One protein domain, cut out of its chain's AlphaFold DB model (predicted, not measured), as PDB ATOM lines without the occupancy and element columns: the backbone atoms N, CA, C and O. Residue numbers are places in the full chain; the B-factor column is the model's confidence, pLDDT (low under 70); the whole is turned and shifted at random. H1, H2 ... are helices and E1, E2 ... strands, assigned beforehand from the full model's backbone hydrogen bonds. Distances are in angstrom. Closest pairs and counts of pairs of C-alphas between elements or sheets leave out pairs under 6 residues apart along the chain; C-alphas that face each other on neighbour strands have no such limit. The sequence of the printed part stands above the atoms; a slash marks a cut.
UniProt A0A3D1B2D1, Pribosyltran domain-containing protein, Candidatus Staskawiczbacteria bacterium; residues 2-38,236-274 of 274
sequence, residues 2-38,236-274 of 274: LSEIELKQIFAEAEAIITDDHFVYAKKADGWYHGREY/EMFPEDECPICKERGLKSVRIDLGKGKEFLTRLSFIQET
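Overview. This is residues 2 to 38 and 236 to 274 of the 274 residues of the protein "Pribosyltran domain-containing protein" of Candidatus Staskawiczbacteria bacterium (UniProt A0A3D1B2D1). Little of this model is regular structure: an arm with helix H1, whose residues 2 to 7 and 9 to 15 stand free, sticks out from a loop-rich body that holds strand E1 and helices H2 and H3. The 76 printed residues have named elements in the order H1, E1, H2, H3, mostly helix, with only 26 residues in them. The whole is loose, with a radius of gyration of the C-alphas of 14.4 A, and spans 46 by 29 by 26 A.

Arrangement. Start at H1, residues 4 to 13, which touches no helix. E1, residues 33 to 35, pairs with no named strand, but residues 23 to 24 pair antiparallel with its 34 to 35, and 238 to 239 with its 33 to 34. At H2, residues 244 to 249, the C-alphas of Ile 245 and Gly 35 of E1 are the closest, 7.6 A. H3, residues 261 to 267, is apart from H1, E1 and H2. In H1, H2 and H3 every O i to N i+4 pair is within hydrogen-bond range.

Along the chain. Find C-alpha 4 at (12.570, 63.069, -10.954); H1 runs 14.2 A from there. H3 runs 9.9 A to C-alpha 267 at (25.243, 26.465, -21.696).

Size, cuts and confidence. Residues 39 to 235 are not printed; C-alphas 38 and 236 are 10.1 A apart. The links H1 to E1 and H2 to H3 are long. Residues 272 to 274 have pLDDT under 70.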
ATOM      1  N   LEU A   2      11.626  63.573  -3.368       93.25
ATOM      2  CA  LEU A   2      12.634  63.826  -4.377       93.25
ATOM      3  C   LEU A   2      11.938  64.142  -5.702       93.25
ATOM      4  O   LEU A   2      10.896  63.580  -6.041       93.25
ATOM      5  N   SER A   3      12.535  65.048  -6.458       95.06
ATOM      6  CA  SER A   3      12.188  65.278  -7.852       95.06
ATOM      7  C   SER A   3      12.674  64.128  -8.739       95.06
ATOM      8  O   SER A   3      13.585  63.375  -8.390       95.06
ATOM      9  N   GLU A   4      12.115  64.033  -9.945       91.06
ATOM     10  CA  GLU A   4      12.570  63.069 -10.954       91.06
ATOM     11  C   GLU A   4      14.065  63.236 -11.291       91.06
ATOM     12  O   GLU A   4      14.761  62.254 -11.547       91.06
ATOM     13  N   ILE A   5      14.578  64.473 -11.248       93.44
ATOM     14  CA  ILE A   5      15.993  64.787 -11.492       93.44
ATOM     15  C   ILE A   5      16.871  64.194 -10.385       93.44
ATOM     16  O   ILE A   5      17.849  63.513 -10.685       93.44
ATOM     17  N   GLU A   6      16.509  64.400  -9.117       95.25
ATOM     18  CA  GLU A   6      17.262  63.863  -7.977       95.25
ATOM     19  C   GLU A   6      17.233  62.331  -7.947       95.25
ATOM     20  O   GLU A   6      18.251  61.702  -7.666       95.25
ATOM     21  N   LEU A   7      16.091  61.719  -8.281       94.44
ATOM     22  CA  LEU A   7      15.981  60.267  -8.407       94.44
ATOM     23  C   LEU A   7      16.921  59.741  -9.491       94.44
ATOM     24  O   LEU A   7      17.746  58.874  -9.215       94.44
ATOM     25  N   LYS A   8      16.866  60.299 -10.705       91.19
ATOM     26  CA  LYS A   8      17.774  59.899 -11.792       91.19
ATOM     27  C   LYS A   8      19.239  60.098 -11.415       91.19
ATOM     28  O   LYS A   8      20.058  59.245 -11.742       91.19
ATOM     29  N   GLN A   9      19.562  61.170 -10.696       93.88
ATOM     30  CA  GLN A   9      20.917  61.427 -10.219       93.88
ATOM     31  C   GLN A   9      21.387  60.360  -9.223       93.88
ATOM     32  O   GLN A   9      22.491  59.855  -9.380       93.88
ATOM     33  N   ILE A  10      20.553  59.951  -8.259       95.81
ATOM     34  CA  ILE A  10      20.891  58.866  -7.321       95.81
ATOM     35  C   ILE A  10      21.186  57.562  -8.072       95.81
ATOM     36  O   ILE A  10      22.187  56.903  -7.799       95.81
ATOM     37  N   PHE A  11      20.329  57.184  -9.025       94.19
ATOM     38  CA  PHE A  11      20.526  55.955  -9.797       94.19
ATOM     39  C   PHE A  11      21.757  56.033 -10.710       94.19
ATOM     40  O   PHE A  11      22.437  55.027 -10.887       94.19
ATOM     41  N   ALA A  12      22.063  57.207 -11.267       91.75
ATOM     42  CA  ALA A  12      23.258  57.420 -12.078       91.75
ATOM     43  C   ALA A  12      24.545  57.391 -11.236       91.75
ATOM     44  O   ALA A  12      25.488  56.704 -11.609       91.75
ATOM     45  N   GLU A  13      24.577  58.081 -10.091       94.81
ATOM     46  CA  GLU A  13      25.731  58.099  -9.175       94.81
ATOM     47  C   GLU A  13      26.029  56.717  -8.586       94.81
ATOM     48  O   GLU A  13      27.186  56.393  -8.338       94.81
ATOM     49  N   ALA A  14      24.997  55.899  -8.373       95.06
ATOM     50  CA  ALA A  14      25.149  54.514  -7.945       95.06
ATOM     51  C   ALA A  14      25.516  53.559  -9.094       95.06
ATOM     52  O   ALA A  14      25.613  52.366  -8.850       95.06
ATOM     53  N   GLU A  15      25.628  54.027 -10.344       93.69
ATOM     54  CA  GLU A  15      25.771  53.170 -11.535       93.69
ATOM     55  C   GLU A  15      24.685  52.074 -11.614       93.69
ATOM     56  O   GLU A  15      24.884  50.963 -12.111       93.69
ATOM     57  N   ALA A  16      23.492  52.388 -11.100       93.94
ATOM     58  CA  ALA A  16      22.394  51.444 -10.949       93.94
ATOM     59  C   ALA A  16      21.619  51.221 -12.250       93.94
ATOM     60  O   ALA A  16      20.848  50.268 -12.339       93.94
ATOM     61  N   ILE A  17      21.794  52.085 -13.251       92.25
ATOM     62  CA  ILE A  17      21.203  51.938 -14.583       92.25
ATOM     63  C   ILE A  17      22.343  51.900 -15.586       92.25
ATOM     64  O   ILE A  17      23.050  52.888 -15.773       92.25
ATOM     65  N   ILE A  18      22.493  50.759 -16.245       92.25
ATOM     66  CA  ILE A  18      23.488  50.558 -17.294       92.25
ATOM     67  C   ILE A  18      22.743  50.482 -18.619       92.25
ATOM     68  O   ILE A  18      21.704  49.830 -18.703       92.25
ATOM     69  N   THR A  19      23.260  51.163 -19.638       91.81
ATOM     70  CA  THR A  19      22.659  51.243 -20.975       91.81
ATOM     71  C   THR A  19      23.713  50.975 -22.049       91.81
ATOM     72  O   THR A  19      24.907  51.024 -21.763       91.81
ATOM     73  N   ASP A  20      23.257  50.686 -23.269       92.81
ATOM     74  CA  ASP A  20      24.084  50.381 -24.448       92.81
ATOM     75  C   ASP A  20      25.112  49.244 -24.271       92.81
ATOM     76  O   ASP A  20      26.190  49.237 -24.870       92.81
ATOM     77  N   ASP A  21      24.755  48.230 -23.489       94.81
ATOM     78  CA  ASP A  21      25.582  47.035 -23.306       94.81
ATOM     79  C   ASP A  21      24.840  45.774 -23.784       94.81
ATOM     80  O   ASP A  21      23.877  45.861 -24.549       94.81
ATOM     81  N   HIS A  22      25.294  44.583 -23.401       96.62
ATOM     82  CA  HIS A  22      24.680  43.320 -23.786       96.62
ATOM     83  C   HIS A  22      24.438  42.429 -22.570       96.62
ATOM     84  O   HIS A  22      25.303  41.674 -22.120       96.62
ATOM     85  N   PHE A  23      23.213  42.484 -22.061       96.50
ATOM     86  CA  PHE A  23      22.789  41.694 -20.913       96.50
ATOM     87  C   PHE A  23      21.952  40.504 -21.341       96.50
ATOM     88  O   PHE A  23      21.142  40.601 -22.260       96.50
ATOM     89  N   VAL A  24      22.095  39.405 -20.602       95.50
ATOM     90  CA  VAL A  24      21.154  38.283 -20.633       95.50
ATOM     91  C   VAL A  24      20.329  38.316 -19.352       95.50
ATOM     92  O   VAL A  24      20.872  38.400 -18.247       95.50
ATOM     93  N   TYR A  25      19.009  38.267 -19.485       91.81
ATOM     94  CA  TYR A  25      18.071  38.283 -18.369       91.81
ATOM     95  C   TYR A  25      17.722  36.868 -17.892       91.81
ATOM     96  O   TYR A  25      18.126  35.866 -18.478       91.81
ATOM     97  N   ALA A  26      16.946  36.788 -16.807       85.75
ATOM     98  CA  ALA A  26      16.433  35.520 -16.301       85.75
ATOM     99  C   ALA A  26      15.692  34.736 -17.396       85.75
ATOM    100  O   ALA A  26      14.816  35.281 -18.074       85.75
ATOM    101  N   LYS A  27      16.046  33.452 -17.526       85.50
ATOM    102  CA  LYS A  27      15.423  32.517 -18.460       85.50
ATOM    103  C   LYS A  27      13.922  32.411 -18.185       85.50
ATOM    104  O   LYS A  27      13.499  32.262 -17.038       85.50
ATOM    105  N   LYS A  28      13.126  32.473 -19.247       85.81
ATOM    106  CA  LYS A  28      11.685  32.209 -19.227       85.81
ATOM    107  C   LYS A  28      11.407  30.802 -19.764       85.81
ATOM    108  O   LYS A  28      12.313  30.124 -20.248       85.81
ATOM    109  N   ALA A  29      10.157  30.355 -19.671       83.19
ATOM    110  CA  ALA A  29       9.753  29.030 -20.150       83.19
ATOM    111  C   ALA A  29      10.050  28.821 -21.648       83.19
ATOM    112  O   ALA A  29      10.405  27.722 -22.060       83.19
ATOM    113  N   ASP A  30       9.947  29.889 -22.431       88.19
ATOM    114  CA  ASP A  30      10.141  29.938 -23.877       88.19
ATOM    115  C   ASP A  30      11.582  30.254 -24.308       88.19
ATOM    116  O   ASP A  30      11.889  30.152 -25.490       88.19
ATOM    117  N   GLY A  31      12.492  30.586 -23.382       89.94
ATOM    118  CA  GLY A  31      13.909  30.755 -23.709       89.94
ATOM    119  C   GLY A  31      14.629  31.877 -22.968       89.94
ATOM    120  O   GLY A  31      14.191  32.377 -21.926       89.94
ATOM    121  N   TRP A  32      15.796  32.231 -23.503       93.75
ATOM    122  CA  TRP A  32      16.640  33.316 -23.014       93.75
ATOM    123  C   TRP A  32      16.281  34.633 -23.688       93.75
ATOM    124  O   TRP A  32      15.902  34.671 -24.856       93.75
ATOM    125  N   TYR A  33      16.420  35.717 -22.931       94.75
ATOM    126  CA  TYR A  33      16.121  37.064 -23.393       94.75
ATOM    127  C   TYR A  33      17.309  37.977 -23.136       94.75
ATOM    128  O   TYR A  33      17.916  37.925 -22.066       94.75
ATOM    129  N   HIS A  34      17.617  38.809 -24.119       96.25
ATOM    130  CA  HIS A  34      18.745  39.724 -24.133       96.25
ATOM    131  C   HIS A  34      18.246  41.169 -24.155       96.25
ATOM    132  O   HIS A  34      17.112  41.431 -24.552       96.25
ATOM    133  N   GLY A  35      19.084  42.126 -23.776       95.06
ATOM    134  CA  GLY A  35      18.750  43.542 -23.906       95.06
ATOM    135  C   GLY A  35      19.943  44.457 -23.686       95.06
ATOM    136  O   GLY A  35      21.024  44.004 -23.303       95.06
ATOM    137  N   ARG A  36      19.732  45.747 -23.971       95.31
ATOM    138  CA  ARG A  36      20.776  46.780 -23.889       95.31
ATOM    139  C   ARG A  36      20.927  47.398 -22.506       95.31
ATOM    140  O   ARG A  36      21.893  48.114 -22.257       95.31
ATOM    141  N   GLU A  37      19.963  47.150 -21.631       93.19
ATOM    142  CA  GLU A  37      19.781  47.903 -20.400       93.19
ATOM    143  C   GLU A  37      19.738  46.963 -19.196       93.19
ATOM    144  O   GLU A  37      19.233  45.843 -19.268       93.19
ATOM    145  N   TYR A  38      20.260  47.402 -18.059       92.31
ATOM    146  CA  TYR A  38      20.212  46.621 -16.831       92.31
ATOM    147  C   TYR A  38      20.062  47.527 -15.620       92.31
ATOM    148  O   TYR A  38      20.695  48.577 -15.535       92.31
ATOM    149  N   GLU A 236      13.711  47.076 -23.244       88.44
ATOM    150  CA  GLU A 236      13.429  46.189 -24.360       88.44
ATOM    151  C   GLU A 236      14.131  44.841 -24.156       88.44
ATOM    152  O   GLU A 236      15.271  44.750 -23.681       88.44
ATOM    153  N   MET A 237      13.410  43.768 -24.478       91.38
ATOM    154  CA  MET A 237      13.905  42.403 -24.362       91.38
ATOM    155  C   MET A 237      13.741  41.700 -25.697       91.38
ATOM    156  O   MET A 237      12.630  41.606 -26.212       91.38
ATOM    157  N   PHE A 238      14.832  41.138 -26.197       94.19
ATOM    158  CA  PHE A 238      14.869  40.386 -27.441       94.19
ATOM    159  C   PHE A 238      15.049  38.900 -27.136       94.19
ATOM    160  O   PHE A 238      15.927  38.571 -26.331       94.19
ATOM    161  N   PRO A 239      14.265  38.003 -27.748       95.88
ATOM    162  CA  PRO A 239      14.577  36.579 -27.762       95.88
ATOM    163  C   PRO A 239      16.017  36.320 -28.236       95.88
ATOM    164  O   PRO A 239      16.562  37.085 -29.037       95.88
ATOM    165  N   GLU A 240      16.647  35.264 -27.718       94.81
ATOM    166  CA  GLU A 240      18.029  34.868 -28.042       94.81
ATOM    167  C   GLU A 240      18.315  34.837 -29.556       94.81
ATOM    168  O   GLU A 240      19.322  35.382 -30.012       94.81
ATOM    169  N   ASP A 241      17.422  34.224 -30.329       94.00
ATOM    170  CA  ASP A 241      17.506  34.034 -31.781       94.00
ATOM    171  C   ASP A 241      17.243  35.317 -32.586       94.00
ATOM    172  O   ASP A 241      17.708  35.474 -33.720       94.00
ATOM    173  N   GLU A 242      16.564  36.285 -31.979       96.25
ATOM    174  CA  GLU A 242      16.236  37.565 -32.601       96.25
ATOM    175  C   GLU A 242      17.132  38.719 -32.139       96.25
ATOM    176  O   GLU A 242      17.073  39.803 -32.723       96.25
ATOM    177  N   CYS A 243      18.021  38.489 -31.167       96.75
ATOM    178  CA  CYS A 243      18.801  39.535 -30.516       96.75
ATOM    179  C   CYS A 243      19.639  40.373 -31.511       96.75
ATOM    180  O   CYS A 243      20.605  39.867 -32.100       96.75
ATOM    181  N   PRO A 244      19.348  41.681 -31.671       96.69
ATOM    182  CA  PRO A 244      20.107  42.547 -32.571       96.69
ATOM    183  C   PRO A 244      21.538  42.777 -32.072       96.69
ATOM    184  O   PRO A 244      22.452  42.918 -32.878       96.69
ATOM    185  N   ILE A 245      21.755  42.746 -30.755       97.06
ATOM    186  CA  ILE A 245      23.069  42.951 -30.134       97.06
ATOM    187  C   ILE A 245      23.992  41.766 -30.441       97.06
ATOM    188  O   ILE A 245      25.152  41.967 -30.793       97.06
ATOM    189  N   CYS A 246      23.473  40.532 -30.403       96.00
ATOM    190  CA  CYS A 246      24.197  39.347 -30.867       96.00
ATOM    191  C   CYS A 246      24.602  39.473 -32.343       96.00
ATOM    192  O   CYS A 246      25.737  39.149 -32.684       96.00
ATOM    193  N   LYS A 247      23.699  39.951 -33.209       96.38
ATOM    194  CA  LYS A 247      23.963  40.128 -34.649       96.38
ATOM    195  C   LYS A 247      25.016  41.211 -34.916       96.38
ATOM    196  O   LYS A 247      25.846  41.040 -35.800       96.38
ATOM    197  N   GLU A 248      24.984  42.300 -34.151       96.56
ATOM    198  CA  GLU A 248      25.875  43.458 -34.297       96.56
ATOM    199  C   GLU A 248      27.260  43.225 -33.666       96.56
ATOM    200  O   GLU A 248      28.282  43.484 -34.296       96.56
ATOM    201  N   ARG A 249      27.301  42.742 -32.417       95.88
ATOM    202  CA  ARG A 249      28.504  42.709 -31.560       95.88
ATOM    203  C   ARG A 249      28.995  41.292 -31.231       95.88
ATOM    204  O   ARG A 249      30.081  41.130 -30.674       95.88
ATOM    205  N   GLY A 250      28.225  40.255 -31.568       94.44
ATOM    206  CA  GLY A 250      28.555  38.849 -31.306       94.44
ATOM    207  C   GLY A 250      28.418  38.426 -29.837       94.44
ATOM    208  O   GLY A 250      28.330  39.254 -28.933       94.44
ATOM    209  N   LEU A 251      28.454  37.114 -29.573       93.19
ATOM    210  CA  LEU A 251      28.294  36.542 -28.222       93.19
ATOM    211  C   LEU A 251      29.367  36.987 -27.215       93.19
ATOM    212  O   LEU A 251      29.105  37.014 -26.018       93.19
ATOM    213  N   LYS A 252      30.557  37.387 -27.686       93.44
ATOM    214  CA  LYS A 252      31.643  37.908 -26.833       93.44
ATOM    215  C   LYS A 252      31.291  39.214 -26.124       93.44
ATOM    216  O   LYS A 252      31.966  39.563 -25.166       93.44
ATOM    217  N   SER A 253      30.284  39.937 -26.613       95.56
ATOM    218  CA  SER A 253      29.834  41.175 -25.976       95.56
ATOM    219  C   SER A 253      28.952  40.935 -24.750       95.56
ATOM    220  O   SER A 253      28.778  41.862 -23.972       95.56
ATOM    221  N   VAL A 254      28.425  39.719 -24.542       96.62
ATOM    222  CA  VAL A 254      27.572  39.398 -23.388       96.62
ATOM    223  C   VAL A 254      28.329  39.626 -22.073       96.62
ATOM    224  O   VAL A 254      29.350  38.985 -21.815       96.62
ATOM    225  N   ARG A 255      27.787  40.491 -21.210       95.31
ATOM    226  CA  ARG A 255      28.284  40.740 -19.848       95.31
ATOM    227  C   ARG A 255      28.110  39.496 -18.976       95.31
ATOM    228  O   ARG A 255      27.047  38.880 -18.966       95.31
ATOM    229  N   ILE A 256      29.148  39.134 -18.225       94.50
ATOM    230  CA  ILE A 256      29.162  37.940 -17.355       94.50
ATOM    231  C   ILE A 256      29.174  38.268 -15.859       94.50
ATOM    232  O   ILE A 256      28.941  37.386 -15.037       94.50
ATOM    233  N   ASP A 257      29.456  39.520 -15.518       92.62
ATOM    234  CA  ASP A 257      29.477  40.069 -14.164       92.62
ATOM    235  C   ASP A 257      28.079  40.469 -13.671       92.62
ATOM    236  O   ASP A 257      27.823  40.448 -12.470       92.62
ATOM    237  N   LEU A 258      27.162  40.779 -14.594       91.94
ATOM    238  CA  LEU A 258      25.779  41.155 -14.304       91.94
ATOM    239  C   LEU A 258      24.778  40.315 -15.103       91.94
ATOM    240  O   LEU A 258      25.052  39.827 -16.202       91.94
ATOM    241  N   GLY A 259      23.576  40.165 -14.547       91.50
ATOM    242  CA  GLY A 259      22.517  39.369 -15.160       91.50
ATOM    243  C   GLY A 259      22.849  37.875 -15.197       91.50
ATOM    244  O   GLY A 259      23.344  37.304 -14.228       91.50
ATOM    245  N   LYS A 260      22.496  37.218 -16.302       94.19
ATOM    246  CA  LYS A 260      22.623  35.768 -16.503       94.19
ATOM    247  C   LYS A 260      23.553  35.390 -17.654       94.19
ATOM    248  O   LYS A 260      23.512  34.258 -18.128       94.19
ATOM    249  N   GLY A 261      24.412  36.311 -18.092       94.38
ATOM    250  CA  GLY A 261      25.288  36.072 -19.238       94.38
ATOM    251  C   GLY A 261      26.278  34.931 -19.017       94.38
ATOM    252  O   GLY A 261      26.471  34.121 -19.918       94.38
ATOM    253  N   LYS A 262      26.828  34.783 -17.801       94.00
ATOM    254  CA  LYS A 262      27.704  33.646 -17.465       94.00
ATOM    255  C   LYS A 262      26.989  32.304 -17.665       94.00
ATOM    256  O   LYS A 262      27.478  31.464 -18.406       94.00
ATOM    257  N   GLU A 263      25.811  32.139 -17.064       93.81
ATOM    258  CA  GLU A 263      24.983  30.924 -17.169       93.81
ATOM    259  C   GLU A 263      24.622  30.612 -18.633       93.81
ATOM    260  O   GLU A 263      24.747  29.478 -19.102       93.81
ATOM    261  N   PHE A 264      24.241  31.646 -19.380       94.31
ATOM    262  CA  PHE A 264      23.915  31.550 -20.796       94.31
ATOM    263  C   PHE A 264      25.095  31.088 -21.663       94.31
ATOM    264  O   PHE A 264      24.925  30.205 -22.506       94.31
ATOM    265  N   LEU A 265      26.287  31.658 -21.458       93.31
ATOM    266  CA  LEU A 265      27.488  31.318 -22.225       93.31
ATOM    267  C   LEU A 265      28.055  29.946 -21.841       93.31
ATOM    268  O   LEU A 265      28.519  29.222 -22.724       93.31
ATOM    269  N   THR A 266      27.967  29.551 -20.566       92.25
ATOM    270  CA  THR A 266      28.323  28.195 -20.117       92.25
ATOM    271  C   THR A 266      27.465  27.143 -20.818       92.25
ATOM    272  O   THR A 266      28.001  26.162 -21.326       92.25
ATOM    273  N   ARG A 267      26.146  27.364 -20.945       90.94
ATOM    274  CA  ARG A 267      25.243  26.465 -21.696       90.94
ATOM    275  C   ARG A 267      25.702  26.246 -23.142       90.94
ATOM    276  O   ARG A 267      25.501  25.167 -23.687       90.94
ATOM    277  N   LEU A 268      26.287  27.265 -23.767       89.06
ATOM    278  CA  LEU A 268      26.780  27.203 -25.146       89.06
ATOM    279  C   LEU A 268      28.196  26.619 -25.260       89.06
ATOM    280  O   LEU A 268      28.767  26.630 -26.350       89.06
ATOM    281  N   SER A 269      28.790  26.152 -24.155       86.25
ATOM    282  CA  SER A 269      30.200  25.746 -24.075       86.25
ATOM    283  C   SER A 269      31.167  26.852 -24.517       86.25
ATOM    284  O   SER A 269      32.287  26.580 -24.947       86.25
ATOM    285  N   PHE A 270      30.732  28.112 -24.433       77.44
ATOM    286  CA  PHE A 270      31.515  29.271 -24.859       77.44
ATOM    287  C   PHE A 270      32.556  29.675 -23.806       77.44
ATOM    288  O   PHE A 270      33.566  30.297 -24.125       77.44
ATOM    289  N   ILE A 271      32.313  29.300 -22.548       75.69
ATOM    290  CA  ILE A 271      33.218  29.460 -21.411       75.69
ATOM    291  C   ILE A 271      33.190  28.137 -20.636       75.69
ATOM    292  O   ILE A 271      32.117  27.566 -20.444       75.69
ATOM    293  N   GLN A 272      34.351  27.629 -20.219       61.50
ATOM    294  CA  GLN A 272      34.425  26.481 -19.309       61.50
ATOM    295  C   GLN A 272      34.234  26.964 -17.868       61.50
ATOM    296  O   GLN A 272      34.749  28.022 -17.504       61.50
ATOM    297  N   GLU A 273      33.488  26.216 -17.054       56.22
ATOM    298  CA  GLU A 273      33.399  26.493 -15.618       56.22
ATOM    299  C   GLU A 273      34.793  26.343 -14.994       56.22
ATOM    300  O   GLU A 273      35.373  25.259 -15.011       56.22
ATOM    301  N   THR A 274      35.347  27.455 -14.511       51.12
ATOM    302  CA  THR A 274      36.508  27.490 -13.609       51.12
ATOM    303  C   THR A 274      36.061  27.360 -12.168       51.12
ATOM    304  O   THR A 274      35.105  28.103 -11.821       51.12
TER     305      THR A 274